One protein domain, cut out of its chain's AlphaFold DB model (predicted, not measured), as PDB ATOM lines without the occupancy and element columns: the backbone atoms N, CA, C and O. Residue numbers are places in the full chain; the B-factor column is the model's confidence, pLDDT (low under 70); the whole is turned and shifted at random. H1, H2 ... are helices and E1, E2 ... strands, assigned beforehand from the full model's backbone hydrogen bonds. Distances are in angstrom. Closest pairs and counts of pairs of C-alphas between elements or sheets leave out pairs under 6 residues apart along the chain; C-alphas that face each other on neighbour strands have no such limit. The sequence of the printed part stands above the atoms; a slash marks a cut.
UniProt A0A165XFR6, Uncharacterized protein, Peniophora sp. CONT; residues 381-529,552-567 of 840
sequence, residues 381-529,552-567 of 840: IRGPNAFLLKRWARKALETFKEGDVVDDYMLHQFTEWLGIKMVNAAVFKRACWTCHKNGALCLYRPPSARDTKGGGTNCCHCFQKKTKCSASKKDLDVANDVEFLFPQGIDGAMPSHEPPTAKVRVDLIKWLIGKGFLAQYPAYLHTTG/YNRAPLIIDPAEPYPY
ATOM      1  N   ILE A 381      70.036  75.502  92.521       49.00
ATOM      2  CA  ILE A 381      69.586  76.515  93.485       49.00
ATOM      3  C   ILE A 381      70.505  76.496  94.713       49.00
ATOM      4  O   ILE A 381      70.335  75.674  95.618       49.00
ATOM      5  N   ARG A 382      71.449  77.439  94.746       45.53
ATOM      6  CA  ARG A 382      72.302  77.762  95.895       45.53
ATOM      7  C   ARG A 382      71.846  79.092  96.483       45.53
ATOM      8  O   ARG A 382      71.699  80.054  95.750       45.53
ATOM      9  N   GLY A 383      71.622  79.132  97.792       44.72
ATOM     10  CA  GLY A 383      71.206  80.334  98.515       44.72
ATOM     11  C   GLY A 383      70.743  79.999  99.937       44.72
ATOM     12  O   GLY A 383      70.981  78.874 100.399       44.72
ATOM     13  N   PRO A 384      70.087  80.927 100.654       47.78
ATOM     14  CA  PRO A 384      69.598  80.695 102.013       47.78
ATOM     15  C   PRO A 384      68.556  79.565 102.015       47.78
ATOM     16  O   PRO A 384      67.432  79.705 101.551       47.78
ATOM     17  N   ASN A 385      68.960  78.388 102.498       52.72
ATOM     18  CA  ASN A 385      68.270  77.122 102.209       52.72
ATOM     19  C   ASN A 385      66.930  76.931 102.956       52.72
ATOM     20  O   ASN A 385      66.245  75.936 102.723       52.72
ATOM     21  N   ALA A 386      66.602  77.763 103.943       57.09
ATOM     22  CA  ALA A 386      65.492  77.536 104.871       57.09
ATOM     23  C   ALA A 386      64.247  78.329 104.459       57.09
ATOM     24  O   ALA A 386      64.292  79.551 104.485       57.09
ATOM     25  N   PHE A 387      63.145  77.642 104.139       63.53
ATOM     26  CA  PHE A 387      61.831  78.269 103.964       63.53
ATOM     27  C   PHE A 387      61.223  78.567 105.345       63.53
ATOM     28  O   PHE A 387      61.024  77.633 106.129       63.53
ATOM     29  N   LEU A 388      60.934  79.830 105.662       60.91
ATOM     30  CA  LEU A 388      60.526  80.278 107.002       60.91
ATOM     31  C   LEU A 388      59.119  80.894 106.985       60.91
ATOM     32  O   LEU A 388      58.924  81.954 106.407       60.91
ATOM     33  N   LEU A 389      58.146  80.309 107.696       56.56
ATOM     34  CA  LEU A 389      56.776  80.859 107.767       56.56
ATOM     35  C   LEU A 389      56.713  82.290 108.327       56.56
ATOM     36  O   LEU A 389      55.950  83.104 107.821       56.56
ATOM     37  N   LYS A 390      57.577  82.629 109.299       56.12
ATOM     38  CA  LYS A 390      57.734  84.001 109.837       56.12
ATOM     39  C   LYS A 390      58.194  85.037 108.799       56.12
ATOM     40  O   LYS A 390      58.265  86.221 109.106       56.12
ATOM     41  N   ARG A 391      58.574  84.589 107.602       60.00
ATOM     42  CA  ARG A 391      58.956  85.403 106.451       60.00
ATOM     43  C   ARG A 391      58.317  84.782 105.206       60.00
ATOM     44  O   ARG A 391      58.999  84.144 104.406       60.00
ATOM     45  N   TRP A 392      56.997  84.914 105.070       70.12
ATOM     46  CA  TRP A 392      56.281  84.428 103.891       70.12
ATOM     47  C   TRP A 392      56.337  85.458 102.756       70.12
ATOM     48  O   TRP A 392      55.769  86.544 102.858       70.12
ATOM     49  N   ALA A 393      57.009  85.108 101.657       79.06
ATOM     50  CA  ALA A 393      57.325  86.061 100.594       79.06
ATOM     51  C   ALA A 393      56.105  86.640  99.860       79.06
ATOM     52  O   ALA A 393      56.158  87.785  99.421       79.06
ATOM     53  N   ARG A 394      54.995  85.894  99.745       80.06
ATOM     54  CA  ARG A 394      53.766  86.415  99.118       80.06
ATOM     55  C   ARG A 394      53.147  87.534  99.960       80.06
ATOM     56  O   ARG A 394      53.026  88.643  99.458       80.06
ATOM     57  N   LYS A 395      52.928  87.283 101.255       75.81
ATOM     58  CA  LYS A 395      52.433  88.290 102.206       75.81
ATOM     59  C   LYS A 395      53.375  89.484 102.386       75.81
ATOM     60  O   LYS A 395      52.933  90.602 102.616       75.81
ATOM     61  N   ALA A 396      54.684  89.286 102.233       75.50
ATOM     62  CA  ALA A 396      55.627  90.403 102.219       75.50
ATOM     63  C   ALA A 396      55.434  91.328 100.997       75.50
ATOM     64  O   ALA A 396      55.500  92.544 101.167       75.50
ATOM     65  N   LEU A 397      55.126  90.798  99.801       82.06
ATOM     66  CA  LEU A 397      54.850  91.619  98.606       82.06
ATOM     67  C   LEU A 397      53.604  92.504  98.737       82.06
ATOM     68  O   LEU A 397      53.545  93.548  98.101       82.06
ATOM     69  N   GLU A 398      52.628  92.139  99.570       82.31
ATOM     70  CA  GLU A 398      51.463  92.997  99.857       82.31
ATOM     71  C   GLU A 398      51.859  94.298 100.577       82.31
ATOM     72  O   GLU A 398      51.125  95.281 100.538       82.31
ATOM     73  N   THR A 399      53.039  94.326 101.212       80.00
ATOM     74  CA  THR A 399      53.589  95.516 101.885       80.00
ATOM     75  C   THR A 399      54.552  96.333 101.018       80.00
ATOM     76  O   THR A 399      55.035  97.376 101.467       80.00
ATOM     77  N   PHE A 400      54.840  95.881  99.792       79.94
ATOM     78  CA  PHE A 400      55.749  96.566  98.870       79.94
ATOM     79  C   PHE A 400      55.056  97.760  98.207       79.94
ATOM     80  O   PHE A 400      53.901  97.689  97.782       79.94
ATOM     81  N   LYS A 401      55.792  98.860  98.086       81.44
ATOM     82  CA  LYS A 401      55.401 100.054  97.339       81.44
ATOM     83  C   LYS A 401      55.858  99.941  95.887       81.44
ATOM     84  O   LYS A 401      56.702  99.119  95.532       81.44
ATOM     85  N   GLU A 402      55.318 100.806  95.037       75.88
ATOM     86  CA  GLU A 402      55.800 100.946  93.664       75.88
ATOM     87  C   GLU A 402      57.287 101.350  93.668       75.88
ATOM     88  O   GLU A 402      57.661 102.369  94.249       75.88
ATOM     89  N   GLY A 403      58.132 100.513  93.058       75.31
ATOM     90  CA  GLY A 403      59.593 100.653  93.060       75.31
ATOM     91  C   GLY A 403      60.346  99.776  94.072       75.31
ATOM     92  O   GLY A 403      61.562  99.650  93.937       75.31
ATOM     93  N   ASP A 404      59.676  99.131  95.036       79.31
ATOM     94  CA  ASP A 404      60.336  98.165  95.928       79.31
ATOM     95  C   ASP A 404      60.681  96.866  95.168       79.31
ATOM     96  O   ASP A 404      59.842  96.280  94.477       79.31
ATOM     97  N   VAL A 405      61.923  96.392  95.314       78.81
ATOM     98  CA  VAL A 405      62.456  95.215  94.603       78.81
ATOM     99  C   VAL A 405      62.691  94.018  95.525       78.81
ATOM    100  O   VAL A 405      63.108  94.152  96.676       78.81
ATOM    101  N   VAL A 406      62.429  92.822  94.999       79.94
ATOM    102  CA  VAL A 406      62.680  91.533  95.654       79.94
ATOM    103  C   VAL A 406      64.172  91.216  95.606       79.94
ATOM    104  O   VAL A 406      64.765  91.171  94.529       79.94
ATOM    105  N   ASP A 407      64.766  90.950  96.769       73.56
ATOM    106  CA  ASP A 407      66.132  90.438  96.860       73.56
ATOM    107  C   ASP A 407      66.193  88.912  96.667       73.56
ATOM    108  O   ASP A 407      65.186  88.196  96.712       73.56
ATOM    109  N   ASP A 408      67.404  88.383  96.477       70.56
ATOM    110  CA  ASP A 408      67.610  86.941  96.329       70.56
ATOM    111  C   ASP A 408      67.173  86.149  97.574       70.56
ATOM    112  O   ASP A 408      66.718  85.009  97.454       70.56
ATOM    113  N   TYR A 409      67.267  86.731  98.776       72.75
ATOM    114  CA  TYR A 409      66.834  86.054  99.999       72.75
ATOM    115  C   TYR A 409      65.332  85.770  99.950       72.75
ATOM    116  O   TYR A 409      64.914  84.630 100.162       72.75
ATOM    117  N   MET A 410      64.530  86.788  99.647       78.56
ATOM    118  CA  MET A 410      63.082  86.724  99.500       78.56
ATOM    119  C   MET A 410      62.667  85.872  98.299       78.56
ATOM    120  O   MET A 410      61.732  85.078  98.413       78.56
ATOM    121  N   LEU A 411      63.397  85.947  97.180       80.88
ATOM    122  CA  LEU A 411      63.182  85.078  96.020       80.88
ATOM    123  C   LEU A 411      63.311  83.589  96.397       80.88
ATOM    124  O   LEU A 411      62.496  82.759  95.983       80.88
ATOM    125  N   HIS A 412      64.259  83.259  97.278       77.69
ATOM    126  CA  HIS A 412      64.419  81.919  97.847       77.69
ATOM    127  C   HIS A 412      63.294  81.473  98.809       77.69
ATOM    128  O   HIS A 412      63.217  80.280  99.121       77.69
ATOM    129  N   GLN A 413      62.406  82.375  99.242       80.75
ATOM    130  CA  GLN A 413      61.259  82.101 100.127       80.75
ATOM    131  C   GLN A 413      59.918  81.936  99.378       80.75
ATOM    132  O   GLN A 413      58.866  81.841 100.013       80.75
ATOM    133  N   PHE A 414      59.915  81.860  98.042       86.25
ATOM    134  CA  PHE A 414      58.741  81.417  97.276       86.25
ATOM    135  C   PHE A 414      58.745  79.890  97.106       86.25
ATOM    136  O   PHE A 414      59.770  79.285  96.782       86.25
ATOM    137  N   THR A 415      57.587  79.240  97.251       88.12
ATOM    138  CA  THR A 415      57.465  77.787  96.986       88.12
ATOM    139  C   THR A 415      57.733  77.470  95.512       88.12
ATOM    140  O   THR A 415      58.320  76.444  95.150       88.12
ATOM    141  N   GLU A 416      57.394  78.432  94.664       90.44
ATOM    142  CA  GLU A 416      57.493  78.406  93.222       90.44
ATOM    143  C   GLU A 416      58.948  78.432  92.754       90.44
ATOM    144  O   GLU A 416      59.278  77.780  91.765       90.44
ATOM    145  N   TRP A 417      59.844  79.056  93.526       86.62
ATOM    146  CA  TRP A 417      61.292  79.002  93.314       86.62
ATOM    147  C   TRP A 417      61.850  77.588  93.498       86.62
ATOM    148  O   TRP A 417      62.693  77.127  92.729       86.62
ATOM    149  N   LEU A 418      61.306  76.822  94.449       83.25
ATOM    150  CA  LEU A 418      61.621  75.397  94.598       83.25
ATOM    151  C   LEU A 418      61.076  74.576  93.411       83.25
ATOM    152  O   LEU A 418      61.612  73.509  93.098       83.25
ATOM    153  N   GLY A 419      60.098  75.118  92.678       87.19
ATOM    154  CA  GLY A 419      59.428  74.527  91.515       87.19
ATOM    155  C   GLY A 419      58.022  73.991  91.807       87.19
ATOM    156  O   GLY A 419      57.481  73.264  90.973       87.19
ATOM    157  N   ILE A 420      57.451  74.305  92.976       90.25
ATOM    158  CA  ILE A 420      56.146  73.821  93.454       90.25
ATOM    159  C   ILE A 420      55.177  75.012  93.496       90.25
ATOM    160  O   ILE A 420      55.521  76.045  94.049       90.25
ATOM    161  N   LYS A 421      53.979  74.905  92.908       91.12
ATOM    162  CA  LYS A 421      52.963  75.980  92.976       91.12
ATOM    163  C   LYS A 421      52.497  76.160  94.428       91.12
ATOM    164  O   LYS A 421      52.313  75.139  95.085       91.12
ATOM    165  N   MET A 422      52.188  77.379  94.890       87.19
ATOM    166  CA  MET A 422      51.708  77.600  96.271       87.19
ATOM    167  C   MET A 422      50.502  76.708  96.629       87.19
ATOM    168  O   MET A 422      50.519  76.041  97.658       87.19
ATOM    169  N   VAL A 423      49.519  76.583  95.725       89.56
ATOM    170  CA  VAL A 423      48.355  75.679  95.876       89.56
ATOM    171  C   VAL A 423      48.733  74.207  96.081       89.56
ATOM    172  O   VAL A 423      48.050  73.484  96.792       89.56
ATOM    173  N   ASN A 424      49.844  73.757  95.494       91.62
ATOM    174  CA  ASN A 424      50.341  72.383  95.580       91.62
ATOM    175  C   ASN A 424      51.424  72.218  96.664       91.62
ATOM    176  O   ASN A 424      51.981  71.127  96.824       91.62
ATOM    177  N   ALA A 425      51.741  73.281  97.412       90.75
ATOM    178  CA  ALA A 425      52.720  73.239  98.484       90.75
ATOM    179  C   ALA A 425      52.195  72.394  99.651       90.75
ATOM    180  O   ALA A 425      51.109  72.614 100.191       90.75
ATOM    181  N   ALA A 426      52.997  71.410 100.043       92.50
ATOM    182  CA  ALA A 426      52.686  70.469 101.103       92.50
ATOM    183  C   ALA A 426      53.857  70.361 102.079       92.50
ATOM    184  O   ALA A 426      55.012  70.577 101.705       92.50
ATOM    185  N   VAL A 427      53.570  69.998 103.322       92.75
ATOM    186  CA  VAL A 427      54.542  69.809 104.402       92.75
ATOM    187  C   VAL A 427      54.433  68.403 104.972       92.75
ATOM    188  O   VAL A 427      53.364  67.796 104.980       92.75
ATOM    189  N   PHE A 428      55.546  67.874 105.472       92.56
ATOM    190  CA  PHE A 428      55.490  66.718 106.362       92.56
ATOM    191  C   PHE A 428      54.861  67.143 107.694       92.56
ATOM    192  O   PHE A 428      55.399  68.042 108.344       92.56
ATOM    193  N   LYS A 429      53.802  66.451 108.141       92.38
ATOM    194  CA  LYS A 429      53.148  66.690 109.447       92.38
ATOM    195  C   LYS A 429      54.129  66.540 110.617       92.38
ATOM    196  O   LYS A 429      53.969  67.151 111.663       92.38
ATOM    197  N   ARG A 430      55.185  65.739 110.425       89.12
ATOM    198  CA  ARG A 430      56.366  65.697 111.297       89.12
ATOM    199  C   ARG A 430      57.574  66.206 110.523       89.12
ATOM    200  O   ARG A 430      58.079  65.519 109.633       89.12
ATOM    201  N   ALA A 431      58.035  67.409 110.857       89.06
ATOM    202  CA  ALA A 431      59.216  68.000 110.242       89.06
ATOM    203  C   ALA A 431      60.455  67.107 110.419       89.06
ATOM    204  O   ALA A 431      60.594  66.409 111.420       89.06
ATOM    205  N   CYS A 432      61.393  67.136 109.470       91.38
ATOM    206  CA  CYS A 432      62.673  66.459 109.660       91.38
ATOM    207  C   CYS A 432      63.546  67.229 110.662       91.38
ATOM    208  O   CYS A 432      63.425  68.449 110.783       91.38
ATOM    209  N   TRP A 433      64.467  66.533 111.333       87.69
ATOM    210  CA  TRP A 433      65.342  67.103 112.366       87.69
ATOM    211  C   TRP A 433      66.077  68.364 111.887       87.69
ATOM    212  O   TRP A 433      66.119  69.363 112.599       87.69
ATOM    213  N   THR A 434      66.578  68.360 110.647       83.94
ATOM    214  CA  THR A 434      67.265  69.513 110.045       83.94
ATOM    215  C   THR A 434      66.327  70.697 109.799       83.94
ATOM    216  O   THR A 434      66.749  71.838 109.945       83.94
ATOM    217  N   CYS A 435      65.064  70.462 109.429       85.50
ATOM    218  CA  CYS A 435      64.089  71.542 109.257       85.50
ATOM    219  C   CYS A 435      63.669  72.108 110.618       85.50
ATOM    220  O   CYS A 435      63.757  73.316 110.814       85.50
ATOM    221  N   HIS A 436      63.343  71.238 111.582       84.50
ATOM    222  CA  HIS A 436      63.005  71.634 112.951       84.50
ATOM    223  C   HIS A 436      64.137  72.430 113.623       84.50
ATOM    224  O   HIS A 436      63.891  73.526 114.116       84.50
ATOM    225  N   LYS A 437      65.391  71.942 113.584       81.56
ATOM    226  CA  LYS A 437      66.555  72.655 114.150       81.56
ATOM    227  C   LYS A 437      66.735  74.059 113.553       81.56
ATOM    228  O   LYS A 437      67.205  74.952 114.246       81.56
ATOM    229  N   ASN A 438      66.355  74.255 112.290       72.19
ATOM    230  CA  ASN A 438      66.490  75.528 111.581       72.19
ATOM    231  C   ASN A 438      65.205  76.387 111.620       72.19
ATOM    232  O   ASN A 438      65.132  77.374 110.891       72.19
ATOM    233  N   GLY A 439      64.171  76.003 112.386       74.69
ATOM    234  CA  GLY A 439      62.874  76.700 112.423       74.69
ATOM    235  C   GLY A 439      62.114  76.719 111.086       74.69
ATOM    236  O   GLY A 439      61.237  77.558 110.883       74.69
ATOM    237  N   ALA A 440      62.473  75.828 110.158       80.06
ATOM    238  CA  ALA A 440      62.074  75.874 108.756       80.06
ATOM    239  C   ALA A 440      60.929  74.910 108.428       80.06
ATOM    240  O   ALA A 440      60.853  73.805 108.974       80.06
ATOM    241  N   LEU A 441      60.085  75.280 107.458       84.69
ATOM    242  CA  LEU A 441      59.071  74.369 106.940       84.69
ATOM    243  C   LEU A 441      59.717  73.162 106.262       84.69
ATOM    244  O   LEU A 441      60.506  73.273 105.320       84.69
ATOM    245  N   CYS A 442      59.290  71.979 106.691       90.25
ATOM    246  CA  CYS A 442      59.655  70.724 106.057       90.25
ATOM    247  C   CYS A 442      58.770  70.489 104.822       90.25
ATOM    248  O   CYS A 442      57.932  69.588 104.811       90.25
ATOM    249  N   LEU A 443      58.942  71.326 103.792       91.75
ATOM    250  CA  LEU A 443      58.197  71.236 102.532       91.75
ATOM    251  C   LEU A 443      58.447  69.886 101.849       91.75
ATOM    252  O   LEU A 443      59.584  69.553 101.489       91.75
ATOM    253  N   TYR A 444      57.378  69.116 101.666       93.12
ATOM    254  CA  TYR A 444      57.369  67.861 100.928       93.12
ATOM    255  C   TYR A 444      57.763  68.112  99.469       93.12
ATOM    256  O   TYR A 444      57.254  69.026  98.822       93.12
ATOM    257  N   ARG A 445      58.678  67.293  98.944       91.56
ATOM    258  CA  ARG A 445      59.061  67.294  97.530       91.56
ATOM    259  C   ARG A 445      58.498  66.019  96.898       91.56
ATOM    260  O   ARG A 445      59.097  64.959  97.102       91.56
ATOM    261  N   PRO A 446      57.395  66.084  96.133       89.19
ATOM    262  CA  PRO A 446      56.875  64.902  95.461       89.19
ATOM    263  C   PRO A 446      57.949  64.290  94.541       89.19
ATOM    264  O   PRO A 446      58.707  65.033  93.899       89.19
ATOM    265  N   PRO A 447      58.081  62.953  94.499       85.94
ATOM    266  CA  PRO A 447      59.129  62.301  93.728       85.94
ATOM    267  C   PRO A 447      58.833  62.440  92.232       85.94
ATOM    268  O   PRO A 447      57.734  62.139  91.769       85.94
ATOM    269  N   SER A 448      59.821  62.872  91.451       82.56
ATOM    270  CA  SER A 448      59.698  62.845  89.994       82.56
ATOM    271  C   SER A 448      59.792  61.405  89.484       82.56
ATOM    272  O   SER A 448      60.402  60.546  90.121       82.56
ATOM    273  N   ALA A 449      59.277  61.136  88.281       75.12
ATOM    274  CA  ALA A 449      59.386  59.812  87.655       75.12
ATOM    275  C   ALA A 449      60.844  59.305  87.529       75.12
ATOM    276  O   ALA A 449      61.075  58.097  87.464       75.12
ATOM    277  N   ARG A 450      61.834  60.215  87.541       67.44
ATOM    278  CA  ARG A 450      63.276  59.909  87.523       67.44
ATOM    279  C   ARG A 450      63.843  59.527  88.900       67.44
ATOM    280  O   ARG A 450      64.815  58.782  88.950       67.44
ATOM    281  N   ASP A 451      63.224  59.971  89.997       68.06
ATOM    282  CA  ASP A 451      63.670  59.697  91.378       68.06
ATOM    283  C   ASP A 451      63.299  58.262  91.850       68.06
ATOM    284  O   ASP A 451      63.796  57.767  92.863       68.06
ATOM    285  N   THR A 452      62.447  57.566  91.086       55.22
ATOM    286  CA  THR A 452      61.734  56.321  91.448       55.22
ATOM    287  C   THR A 452      62.593  55.097  91.790       55.22
ATOM    288  O   THR A 452      62.084  54.162  92.405       55.22
ATOM    289  N   LYS A 453      63.887  55.060  91.446       55.44
ATOM    290  CA  LYS A 453      64.756  53.876  91.654       55.44
ATOM    291  C   LYS A 453      65.312  53.706  93.081       55.44
ATOM    292  O   LYS A 453      66.273  52.965  93.274       55.44
ATOM    293  N   GLY A 454      64.705  54.352  94.077       49.62
ATOM    294  CA  GLY A 454      65.066  54.211  95.495       49.62
ATOM    295  C   GLY A 454      65.447  55.514  96.201       49.62
ATOM    296  O   GLY A 454      65.873  55.473  97.354       49.62
ATOM    297  N   GLY A 455      65.289  56.668  95.542       51.91
ATOM    298  CA  GLY A 455      65.363  57.959  96.214       51.91
ATOM    299  C   GLY A 455      64.150  58.149  97.122       51.91
ATOM    300  O   GLY A 455      63.044  58.361  96.634       51.91
ATOM    301  N   GLY A 456      64.356  58.081  98.439       57.00
ATOM    302  CA  GLY A 456      63.338  58.493  99.403       57.00
ATOM    303  C   GLY A 456      62.939  59.957  99.185       57.00
ATOM    304  O   GLY A 456      63.755  60.779  98.752       57.00
ATOM    305  N   THR A 457      61.681  60.286  99.470       77.94
ATOM    306  CA  THR A 457      61.119  61.635  99.327       77.94
ATOM    307  C   THR A 457      61.745  62.602 100.336       77.94
ATOM    308  O   THR A 457      61.186  62.879 101.395       77.94
ATOM    309  N   ASN A 458      62.929  63.127 100.030       87.31
ATOM    310  CA  ASN A 458      63.544  64.191 100.817       87.31
ATOM    311  C   ASN A 458      62.659  65.448 100.806       87.31
ATOM    312  O   ASN A 458      62.092  65.786  99.774       87.31
ATOM    313  N   CYS A 459      62.587  66.189 101.916       91.25
ATOM    314  CA  CYS A 459      62.023  67.540 101.881       91.25
ATOM    315  C   CYS A 459      62.893  68.466 101.014       91.25
ATOM    316  O   CYS A 459      64.077  68.183 100.793       91.25
ATOM    317  N   CYS A 460      62.334  69.584 100.545       87.38
ATOM    318  CA  CYS A 460      63.036  70.505  99.643       87.38
ATOM    319  C   CYS A 460      64.389  70.977 100.215       87.38
ATOM    320  O   CYS A 460      65.400  70.905  99.517       87.38
ATOM    321  N   HIS A 461      64.431  71.317 101.508       85.06
ATOM    322  CA  HIS A 461      65.645  71.719 102.230       85.06
ATOM    323  C   HIS A 461      66.746  70.644 102.206       85.06
ATOM    324  O   HIS A 461      67.903  70.919 101.883       85.06
ATOM    325  N   CYS A 462      66.397  69.395 102.536       86.00
ATOM    326  CA  CYS A 462      67.352  68.287 102.523       86.00
ATOM    327  C   CYS A 462      67.777  67.910 101.100       86.00
ATOM    328  O   CYS A 462      68.943  67.584 100.892       86.00
ATOM    329  N   PHE A 463      66.871  68.013 100.121       85.44
ATOM    330  CA  PHE A 463      67.183  67.803  98.708       85.44
ATOM    331  C   PHE A 463      68.207  68.829  98.191       85.44
ATOM    332  O   PHE A 463      69.217  68.426  97.620       85.44
ATOM    333  N   GLN A 464      68.006  70.129  98.454       78.75
ATOM    334  CA  GLN A 464      68.958  71.194  98.090       78.75
ATOM    335  C   GLN A 464      70.328  70.980  98.747       78.75
ATOM    336  O   GLN A 464      71.348  70.950  98.059       78.75
ATOM    337  N   LYS A 465      70.350  70.712 100.060       80.62
ATOM    338  CA  LYS A 465      71.583  70.394 100.803       80.62
ATOM    339  C   LYS A 465      72.188  69.020 100.472       80.62
ATOM    340  O   LYS A 465      73.225  68.682 101.032       80.62
ATOM    341  N   LYS A 466      71.553  68.206  99.615       82.56
ATOM    342  CA  LYS A 466      71.964  66.827  99.269       82.56
ATOM    343  C   LYS A 466      72.132  65.919 100.509       82.56
ATOM    344  O   LYS A 466      72.922  64.979 100.512       82.56
ATOM    345  N   THR A 467      71.359  66.189 101.567       83.75
ATOM    346  CA  THR A 467      71.372  65.466 102.855       83.75
ATOM    347  C   THR A 467      70.198  64.494 102.980       83.75
ATOM    348  O   THR A 467      69.184  64.616 102.293       83.75
ATOM    349  N   LYS A 468      70.312  63.516 103.889       86.50
ATOM    350  CA  LYS A 468      69.217  62.589 104.216       86.50
ATOM    351  C   LYS A 468      68.129  63.318 105.014       86.50
ATOM    352  O   LYS A 468      68.396  63.817 106.104       86.50
ATOM    353  N   CYS A 469      66.899  63.341 104.509       90.25
ATOM    354  CA  CYS A 469      65.744  63.844 105.250       90.25
ATOM    355  C   CYS A 469      65.262  62.808 106.278       90.25
ATOM    356  O   CYS A 469      64.830  61.728 105.889       90.25
ATOM    357  N   SER A 470      65.245  63.132 107.575       90.00
ATOM    358  CA  SER A 470      64.727  62.204 108.602       90.00
ATOM    359  C   SER A 470      63.203  62.002 108.569       90.00
ATOM    360  O   SER A 470      62.715  61.057 109.178       90.00
ATOM    361  N   ALA A 471      62.453  62.855 107.859       86.88
ATOM    362  CA  ALA A 471      61.027  62.643 107.582       86.88
ATOM    363  C   ALA A 471      60.794  61.746 106.346       86.88
ATOM    364  O   ALA A 471      59.700  61.220 106.155       86.88
ATOM    365  N   SER A 472      61.826  61.519 105.522       84.62
ATOM    366  CA  SER A 472      61.762  60.588 104.394       84.62
ATOM    367  C   SER A 472      61.859  59.147 104.885       84.62
ATOM    368  O   SER A 472      62.954  58.615 105.082       84.62
ATOM    369  N   LYS A 473      60.717  58.477 105.005       83.44
ATOM    370  CA  LYS A 473      60.652  57.018 105.155       83.44
ATOM    371  C   LYS A 473      60.746  56.354 103.775       83.44
ATOM    372  O   LYS A 473      60.488  56.992 102.758       83.44
ATOM    373  N   LYS A 474      61.120  55.072 103.733       78.81
ATOM    374  CA  LYS A 474      61.075  54.274 102.493       78.81
ATOM    375  C   LYS A 474      59.627  54.068 102.034       78.81
ATOM    376  O   LYS A 474      59.321  54.215 100.858       78.81
ATOM    377  N   ASP A 475      58.766  53.776 102.999       80.25
ATOM    378  CA  ASP A 475      57.351  53.479 102.826       80.25
ATOM    379  C   ASP A 475      56.546  54.650 103.428       80.25
ATOM    380  O   ASP A 475      55.896  54.522 104.463       80.25
ATOM    381  N   LEU A 476      56.709  55.847 102.844       86.00
ATOM    382  CA  LEU A 476      55.998  57.058 103.271       86.00
ATOM    383  C   LEU A 476      54.525  56.974 102.855       86.00
ATOM    384  O   LEU A 476      54.216  56.938 101.662       86.00
ATOM    385  N   ASP A 477      53.618  57.021 103.827       89.06
ATOM    386  CA  ASP A 477      52.193  57.179 103.553       89.06
ATOM    387  C   ASP A 477      51.897  58.663 103.316       89.06
ATOM    388  O   ASP A 477      51.836  59.457 104.251       89.06
ATOM    389  N   VAL A 478      51.732  59.055 102.054       88.12
ATOM    390  CA  VAL A 478      51.530  60.462 101.678       88.12
ATOM    391  C   VAL A 478      50.212  61.033 102.231       88.12
ATOM    392  O   VAL A 478      50.152  62.223 102.509       88.12
ATOM    393  N   ALA A 479      49.177  60.221 102.471       86.94
ATOM    394  CA  ALA A 479      47.934  60.716 103.073       86.94
ATOM    395  C   ALA A 479      48.085  60.946 104.591       86.94
ATOM    396  O   ALA A 479      47.540  61.904 105.156       86.94
ATOM    397  N   ASN A 480      48.851  60.083 105.266       88.31
ATOM    398  CA  ASN A 480      48.999  60.127 106.720       88.31
ATOM    399  C   ASN A 480      50.196  60.961 107.211       88.31
ATOM    400  O   ASN A 480      50.030  61.678 108.195       88.31
ATOM    401  N   ASP A 481      51.346  60.960 106.532       89.19
ATOM    402  CA  ASP A 481      52.562  61.702 106.928       89.19
ATOM    403  C   ASP A 481      52.679  63.121 106.326       89.19
ATOM    404  O   ASP A 481      53.473  63.925 106.824       89.19
ATOM    405  N   VAL A 482      51.927  63.453 105.268       92.38
ATOM    406  CA  VAL A 482      52.010  64.738 104.539       92.38
ATOM    407  C   VAL A 482      50.654  65.449 104.532       92.38
ATOM    408  O   VAL A 482      49.603  64.813 104.600       92.38
ATOM    409  N   GLU A 483      50.664  66.779 104.480       92.94
ATOM    410  CA  GLU A 483      49.470  67.606 104.288       92.94
ATOM    411  C   GLU A 483      49.738  68.819 103.393       92.94
ATOM    412  O   GLU A 483      50.846  69.349 103.369       92.94
ATOM    413  N   PHE A 484      48.722  69.283 102.666       92.25
ATOM    414  CA  PHE A 484      48.788  70.531 101.903       92.25
ATOM    415  C   PHE A 484      48.660  71.747 102.819       92.25
ATOM    416  O   PHE A 484      47.836  71.741 103.735       92.25
ATOM    417  N   LEU A 485      49.419  72.810 102.542       86.69
ATOM    418  CA  LEU A 485      49.250  74.091 103.238       86.69
ATOM    419  C   LEU A 485      47.846  74.669 102.976       86.69
ATOM    420  O   LEU A 485      47.181  75.099 103.912       86.69
ATOM    421  N   PHE A 486      47.360  74.543 101.736       84.94
ATOM    422  CA  PHE A 486      46.042  74.998 101.280       84.94
ATOM    423  C   PHE A 486      45.143  73.787 100.960       84.94
ATOM    424  O   PHE A 486      45.025  73.401  99.798       84.94
ATOM    425  N   PRO A 487      44.535  73.116 101.962       82.25
ATOM    426  CA  PRO A 487      43.809  71.854 101.776       82.25
ATOM    427  C   PRO A 487      42.573  71.960 100.871       82.25
ATOM    428  O   PRO A 487      42.187  70.962 100.267       82.25
ATOM    429  N   GLN A 488      41.969  73.147 100.759       80.19
ATOM    430  CA  GLN A 488      40.821  73.419  99.882       80.19
ATOM    431  C   GLN A 488      41.244  73.911  98.480       80.19
ATOM    432  O   GLN A 488      40.396  74.128  97.618       80.19
ATOM    433  N   GLY A 489      42.553  74.067  98.237       74.00
ATOM    434  CA  GLY A 489      43.079  74.899  97.155       74.00
ATOM    435  C   GLY A 489      42.999  76.390  97.502       74.00
ATOM    436  O   GLY A 489      42.606  76.750  98.610       74.00
ATOM    437  N   ILE A 490      43.383  77.244  96.551       69.38
ATOM    438  CA  ILE A 490      43.089  78.689  96.583       69.38
ATOM    439  C   ILE A 490      41.937  78.961  95.605       69.38
ATOM    440  O   ILE A 490      40.903  79.484  95.993       69.38
ATOM    441  N   ASP A 491      42.034  78.447  94.374       71.94
ATOM    442  CA  ASP A 491      41.006  78.587  93.325       71.94
ATOM    443  C   ASP A 491      39.832  77.579  93.458       71.94
ATOM    444  O   ASP A 491      39.230  77.173  92.461       71.94
ATOM    445  N   GLY A 492      39.588  77.034  94.658       72.75
ATOM    446  CA  GLY A 492      38.673  75.899  94.901       72.75
ATOM    447  C   GLY A 492      39.073  74.569  94.230       72.75
ATOM    448  O   GLY A 492      38.394  73.549  94.376       72.75
ATOM    449  N   ALA A 493      40.178  74.551  93.480       79.25
ATOM    450  CA  ALA A 493      40.732  73.363  92.848       79.25
ATOM    451  C   ALA A 493      41.518  72.528  93.871       79.25
ATOM    452  O   ALA A 493      42.504  72.997  94.439       79.25
ATOM    453  N   MET A 494      41.104  71.272  94.075       80.19
ATOM    454  CA  MET A 494      41.727  70.380  95.059       80.19
ATOM    455  C   MET A 494      43.244  70.237  94.804       80.19
ATOM    456  O   MET A 494      43.644  69.918  93.677       80.19
ATOM    457  N   PRO A 495      44.093  70.450  95.826       88.38
ATOM    458  CA  PRO A 495      45.541  70.497  95.661       88.38
ATOM    459  C   PRO A 495      46.127  69.115  95.338       88.38
ATOM    460  O   PRO A 495      45.551  68.070  95.649       88.38
ATOM    461  N   SER A 496      47.298  69.097  94.699       91.62
ATOM    462  CA  SER A 496      47.898  67.876  94.148       91.62
ATOM    463  C   SER A 496      49.416  67.819  94.336       91.62
ATOM    464  O   SER A 496      50.118  68.824  94.263       91.62
ATOM    465  N   HIS A 497      49.955  66.620  94.563       89.69
ATOM    466  CA  HIS A 497      51.392  66.408  94.766       89.69
ATOM    467  C   HIS A 497      52.171  66.371  93.436       89.69
ATOM    468  O   HIS A 497      52.799  65.369  93.093       89.69
ATOM    469  N   GLU A 498      52.129  67.468  92.676       89.38
ATOM    470  CA  GLU A 498      52.937  67.647  91.464       89.38
ATOM    471  C   GLU A 498      54.448  67.654  91.788       89.38
ATOM    472  O   GLU A 498      54.890  68.431  92.639       89.38
ATOM    473  N   PRO A 499      55.283  66.849  91.099       87.44
ATOM    474  CA  PRO A 499      56.736  66.946  91.217       87.44
ATOM    475  C   PRO A 499      57.249  68.340  90.817       87.44
ATOM    476  O   PRO A 499      56.718  68.918  89.867       87.44
ATOM    477  N   PRO A 500      58.304  68.876  91.464       86.81
ATOM    478  CA  PRO A 500      58.773  70.228  91.176       86.81
ATOM    479  C   PRO A 500      59.211  70.397  89.716       86.81
ATOM    480  O   PRO A 500      59.973  69.580  89.190       86.81
ATOM    481  N   THR A 501      58.782  71.486  89.074       84.62
ATOM    482  CA  THR A 501      59.092  71.767  87.664       84.62
ATOM    483  C   THR A 501      59.885  73.061  87.493       84.62
ATOM    484  O   THR A 501      59.736  74.011  88.258       84.62
ATOM    485  N   ALA A 502      60.704  73.127  86.439       78.88
ATOM    486  CA  ALA A 502      61.370  74.370  86.050       78.88
ATOM    487  C   ALA A 502      60.376  75.427  85.532       78.88
ATOM    488  O   ALA A 502      60.614  76.615  85.716       78.88
ATOM    489  N   LYS A 503      59.243  75.005  84.941       84.62
ATOM    490  CA  LYS A 503      58.206  75.923  84.449       84.62
ATOM    491  C   LYS A 503      57.681  76.825  85.570       84.62
ATOM    492  O   LYS A 503      57.691  78.033  85.401       84.62
ATOM    493  N   VAL A 504      57.323  76.263  86.726       86.56
ATOM    494  CA  VAL A 504      56.807  77.045  87.867       86.56
ATOM    495  C   VAL A 504      57.805  78.121  88.337       86.56
ATOM    496  O   VAL A 504      57.390  79.212  88.718       86.56
ATOM    497  N   ARG A 505      59.119  77.863  88.231       85.00
ATOM    498  CA  ARG A 505      60.170  78.854  88.534       85.00
ATOM    499  C   ARG A 505      60.199  79.985  87.506       85.00
ATOM    500  O   ARG A 505      60.272  81.150  87.877       85.00
ATOM    501  N   VAL A 506      60.132  79.642  86.217       83.00
ATOM    502  CA  VAL A 506      60.077  80.616  85.114       83.00
ATOM    503  C   VAL A 506      58.814  81.473  85.212       83.00
ATOM    504  O   VAL A 506      58.904  82.688  85.069       83.00
ATOM    505  N   ASP A 507      57.667  80.858  85.504       88.06
ATOM    506  CA  ASP A 507      56.382  81.544  85.655       88.06
ATOM    507  C   ASP A 507      56.414  82.532  86.847       88.06
ATOM    508  O   ASP A 507      55.951  83.662  86.698       88.06
ATOM    509  N   LEU A 508      57.042  82.171  87.983       90.81
ATOM    510  CA  LEU A 508      57.294  83.099  89.103       90.81
ATOM    511  C   LEU A 508      58.139  84.304  88.672       90.81
ATOM    512  O   LEU A 508      57.766  85.440  88.952       90.81
ATOM    513  N   ILE A 509      59.272  84.078  88.001       88.44
ATOM    514  CA  ILE A 509      60.184  85.168  87.615       88.44
ATOM    515  C   ILE A 509      59.502  86.102  86.608       88.44
ATOM    516  O   ILE A 509      59.576  87.320  86.757       88.44
ATOM    517  N   LYS A 510      58.769  85.550  85.630       88.31
ATOM    518  CA  LYS A 510      57.959  86.342  84.691       88.31
ATOM    519  C   LYS A 510      56.889  87.168  85.404       88.31
ATOM    520  O   LYS A 510      56.660  88.307  85.010       88.31
ATOM    521  N   TRP A 511      56.263  86.625  86.448       92.50
ATOM    522  CA  TRP A 511      55.287  87.350  87.263       92.50
ATOM    523  C   TRP A 511      55.929  88.481  88.081       92.50
ATOM    524  O   TRP A 511      55.403  89.589  88.068       92.50
ATOM    525  N   LEU A 512      57.082  88.245  88.719       90.12
ATOM    526  CA  LEU A 512      57.813  89.279  89.466       90.12
ATOM    527  C   LEU A 512      58.293  90.420  88.553       90.12
ATOM    528  O   LEU A 512      58.076  91.587  88.876       90.12
ATOM    529  N   ILE A 513      58.865  90.098  87.385       86.62
ATOM    530  CA  ILE A 513      59.268  91.097  86.379       86.62
ATOM    531  C   ILE A 513      58.040  91.852  85.848       86.62
ATOM    532  O   ILE A 513      58.030  93.079  85.814       86.62
ATOM    533  N   GLY A 514      56.961  91.139  85.508       86.81
ATOM    534  CA  GLY A 514      55.698  91.734  85.048       86.81
ATOM    535  C   GLY A 514      54.950  92.566  86.100       86.81
ATOM    536  O   GLY A 514      53.981  93.240  85.758       86.81
ATOM    537  N   LYS A 515      55.390  92.530  87.364       87.50
ATOM    538  CA  LYS A 515      54.902  93.368  88.469       87.50
ATOM    539  C   LYS A 515      55.884  94.471  88.886       87.50
ATOM    540  O   LYS A 515      55.575  95.209  89.810       87.50
ATOM    541  N   GLY A 516      57.047  94.586  88.240       83.31
ATOM    542  CA  GLY A 516      58.091  95.557  88.600       83.31
ATOM    543  C   GLY A 516      58.929  95.179  89.829       83.31
ATOM    544  O   GLY A 516      59.967  95.789  90.057       83.31
ATOM    545  N   PHE A 517      58.554  94.127  90.566       85.50
ATOM    546  CA  PHE A 517      59.275  93.630  91.745       85.50
ATOM    547  C   PHE A 517      60.667  93.057  91.434       85.50
ATOM    548  O   PHE A 517      61.437  92.778  92.350       85.50
ATOM    549  N   LEU A 518      60.998  92.835  90.160       82.00
ATOM    550  CA  LEU A 518      62.307  92.354  89.727       82.00
ATOM    551  C   LEU A 518      62.665  93.036  88.402       82.00
ATOM    552  O   LEU A 518      61.970  92.846  87.409       82.00
ATOM    553  N   ALA A 519      63.740  93.825  88.365       74.88
ATOM    554  CA  ALA A 519      64.095  94.601  87.170       74.88
ATOM    555  C   ALA A 519      64.414  93.714  85.946       74.88
ATOM    556  O   ALA A 519      64.133  94.082  84.808       74.88
ATOM    557  N   GLN A 520      64.997  92.535  86.179       75.56
ATOM    558  CA  GLN A 520      65.326  91.544  85.155       75.56
ATOM    559  C   GLN A 520      65.547  90.154  85.773       75.56
ATOM    560  O   GLN A 520      65.507  89.984  86.989       75.56
ATOM    561  N   TYR A 521      65.819  89.147  84.936       75.62
ATOM    562  CA  TYR A 521      66.245  87.823  85.399       75.62
ATOM    563  C   TYR A 521      67.549  87.917  86.226       75.62
ATOM    564  O   TYR A 521      68.506  88.541  85.752       75.62
ATOM    565  N   PRO A 522      67.631  87.267  87.409       68.81
ATOM    566  CA  PRO A 522      68.856  87.204  88.204       68.81
ATOM    567  C   PRO A 522      70.004  86.548  87.429       68.81
ATOM    568  O   PRO A 522      69.830  85.488  86.824       68.81
ATOM    569  N   ALA A 523      71.193  87.155  87.465       58.22
ATOM    570  CA  ALA A 523      72.311  86.802  86.582       58.22
ATOM    571  C   ALA A 523      72.815  85.350  86.731       58.22
ATOM    572  O   ALA A 523      73.329  84.764  85.780       58.22
ATOM    573  N   TYR A 524      72.635  84.737  87.905       59.34
ATOM    574  CA  TYR A 524      73.007  83.342  88.156       59.34
ATOM    575  C   TYR A 524      72.025  82.317  87.547       59.34
ATOM    576  O   TYR A 524      72.342  81.125  87.499       59.34
ATOM    577  N   LEU A 525      70.859  82.733  87.034       59.06
ATOM    578  CA  LEU A 525      69.909  81.864  86.319       59.06
ATOM    579  C   LEU A 525      70.302  81.668  84.849       59.06
ATOM    580  O   LEU A 525      69.545  81.949  83.917       59.06
ATOM    581  N   HIS A 526      71.519  81.178  84.634       44.38
ATOM    582  CA  HIS A 526      72.132  81.178  83.316       44.38
ATOM    583  C   HIS A 526      71.522  80.135  82.360       44.38
ATOM    584  O   HIS A 526      71.793  78.937  82.435       44.38
ATOM    585  N   THR A 527      70.701  80.619  81.425       40.09
ATOM    586  CA  THR A 527      70.530  80.099  80.055       40.09
ATOM    587  C   THR A 527      70.581  78.572  79.854       40.09
ATOM    588  O   THR A 527      71.387  78.077  79.068       40.09
ATOM    589  N   THR A 528      69.686  77.798  80.479       37.56
ATOM    590  CA  THR A 528      68.967  76.712  79.763       37.56
ATOM    591  C   THR A 528      67.764  76.169  80.543       37.56
ATOM    592  O   THR A 528      67.824  75.174  81.256       37.56
ATOM    593  N   GLY A 529      66.601  76.771  80.291       41.25
ATOM    594  CA  GLY A 529      65.372  76.003  80.040       41.25
ATOM    595  C   GLY A 529      65.154  75.746  78.537       41.25
ATOM    596  O   GLY A 529      64.039  75.447  78.129       41.25
ATOM    597  N   TYR A 552      63.025  92.746 103.536       42.22
ATOM    598  CA  TYR A 552      63.107  91.394 104.079       42.22
ATOM    599  C   TYR A 552      64.216  91.175 105.119       42.22
ATOM    600  O   TYR A 552      64.170  90.204 105.883       42.22
ATOM    601  N   ASN A 553      65.214  92.065 105.142       42.44
ATOM    602  CA  ASN A 553      66.270  92.095 106.158       42.44
ATOM    603  C   ASN A 553      65.916  92.991 107.351       42.44
ATOM    604  O   ASN A 553      66.571  92.906 108.391       42.44
ATOM    605  N   ARG A 554      64.846  93.790 107.250       40.09
ATOM    606  CA  ARG A 554      64.219  94.413 108.423       40.09
ATOM    607  C   ARG A 554      63.667  93.317 109.346       40.09
ATOM    608  O   ARG A 554      63.469  92.171 108.934       40.09
ATOM    609  N   ALA A 555      63.461  93.656 110.620       33.53
ATOM    610  CA  ALA A 555      62.878  92.730 111.593       33.53
ATOM    611  C   ALA A 555      61.566  92.132 111.039       33.53
ATOM    612  O   ALA A 555      60.839  92.848 110.346       33.53
ATOM    613  N   PRO A 556      61.276  90.836 111.284       36.59
ATOM    614  CA  PRO A 556      60.129  90.171 110.673       36.59
ATOM    615  C   PRO A 556      58.853  90.968 110.943       36.59
ATOM    616  O   PRO A 556      58.576  91.290 112.099       36.59
ATOM    617  N   LEU A 557      58.100  91.269 109.876       35.72
ATOM    618  CA  LEU A 557      56.774  91.883 109.965       35.72
ATOM    619  C   LEU A 557      55.970  91.124 111.018       35.72
ATOM    620  O   LEU A 557      55.787  89.909 110.904       35.72
ATOM    621  N   ILE A 558      55.602  91.835 112.082       30.06
ATOM    622  CA  ILE A 558      55.207  91.218 113.344       30.06
ATOM    623  C   ILE A 558      53.851  90.536 113.154       30.06
ATOM    624  O   ILE A 558      52.805  91.177 113.196       30.06
ATOM    625  N   ILE A 559      53.891  89.216 112.967       37.12
ATOM    626  CA  ILE A 559      52.817  88.339 113.431       37.12
ATOM    627  C   ILE A 559      52.802  88.501 114.951       37.12
ATOM    628  O   ILE A 559      53.860  88.400 115.581       37.12
ATOM    629  N   ASP A 560      51.637  88.840 115.498       32.75
ATOM    630  CA  ASP A 560      51.475  89.258 116.890       32.75
ATOM    631  C   ASP A 560      52.111  88.223 117.841       32.75
ATOM    632  O   ASP A 560      51.797  87.034 117.730       32.75
ATOM    633  N   PRO A 561      53.011  88.612 118.770       35.56
ATOM    634  CA  PRO A 561      53.598  87.676 119.728       35.56
ATOM    635  C   PRO A 561      52.569  87.013 120.663       35.56
ATOM    636  O   PRO A 561      52.938  86.083 121.384       35.56
ATOM    637  N   ALA A 562      51.306  87.454 120.657       34.69
ATOM    638  CA  ALA A 562      50.188  86.756 121.283       34.69
ATOM    639  C   ALA A 562      49.732  85.482 120.533       34.69
ATOM    640  O   ALA A 562      49.110  84.622 121.161       34.69
ATOM    641  N   GLU A 563      50.034  85.313 119.236       40.94
ATOM    642  CA  GLU A 563      49.730  84.071 118.507       40.94
ATOM    643  C   GLU A 563      50.768  82.970 118.823       40.94
ATOM    644  O   GLU A 563      51.955  83.109 118.495       40.94
ATOM    645  N   PRO A 564      50.366  81.835 119.433       35.22
ATOM    646  CA  PRO A 564      51.288  80.747 119.731       35.22
ATOM    647  C   PRO A 564      51.756  80.073 118.436       35.22
ATOM    648  O   PRO A 564      50.975  79.484 117.695       35.22
ATOM    649  N   TYR A 565      53.063  80.130 118.166       39.12
ATOM    650  CA  TYR A 565      53.637  79.604 116.926       39.12
ATOM    651  C   TYR A 565      53.347  78.089 116.782       39.12
ATOM    652  O   TYR A 565      53.840  77.305 117.596       39.12
ATOM    653  N   PRO A 566      52.591  77.639 115.758       41.50
ATOM    654  CA  PRO A 566      51.773  76.417 115.840       41.50
ATOM    655  C   PRO A 566      52.536  75.086 115.695       41.50
ATOM    656  O   PRO A 566      51.934  74.019 115.572       41.50
ATOM    657  N   TYR A 567      53.868  75.118 115.720       35.84
ATOM    658  CA  TYR A 567      54.705  73.922 115.721       35.84
ATOM    659  C   TYR A 567      55.224  73.656 117.128       35.84
ATOM    660  O   TYR A 567      56.227  74.235 117.552       35.84
TER     661      TYR A 567
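What this domain is: This is residues 381 to 529 and 552 to 567 of the 840 residues of an uncharacterized protein of Peniophora sp. CONT (UniProt A0A165XFR6). This model has little regular structure: a body mostly of loops and short helices, with H3 near its middle, the one longer helix H7 packed on H3 with residues 504 to 508, and the tiny antiparallel sheet E1 - E2 on the far side of H3 from H7. The printed part has 165 residues, in order H1 H2 H3 E1 H4 H5 H6 E2 H7, mostly helix, with only 46 in named elements. It is compact, radius of gyration of the C-alphas 16.2 A, spans 48 by 47 by 33 A.

How they stand to each other: E1, residues 426 to 428, and E2, residues 482 to 484, are antiparallel at 153 degrees; N 427 and O 483, 2.8 A apart, are within hydrogen-bond range. H6, residues 478 to 481, has a tight link to E2. H3, residues 415 to 418, touches H7, residues 502 to 514, with residues 504 to 508 of H7 alone; the closest C-alphas, Trp 417 and Arg 505, are 4.9 A apart. H5, residues 460 to 464, is close to but not clearly touching H3 and H4, residues 433 to 437; the closest C-alphas are Leu 418 and Cys 460, 7.2 A, and Cys 435 and His 461, 7.2 A. H2, residues 408 to 411, is likewise close but not clearly touching to H1, residues 393 to 397, and to H3. Every O i to N i+4 pair is within hydrogen-bond range in H1, H4, H5 and H7; H2, H3 and H6 are too short for one.

Where its parts are: H7 runs 18.3 A, from C-alpha 502 at (61.370, 74.370, 86.050) to C-alpha 514 at (55.698, 91.734, 85.048).

The domain as a whole: Residues 530 to 551 are not printed, a gap of 28.6 A between C-alphas 529 and 552. The links H4 to H5, H5 to H6 and E2 to H7 are long. Mean pLDDT of the printed part is 74.9; 43 residues are under 70, among them 381 to 391 and 552 to 567.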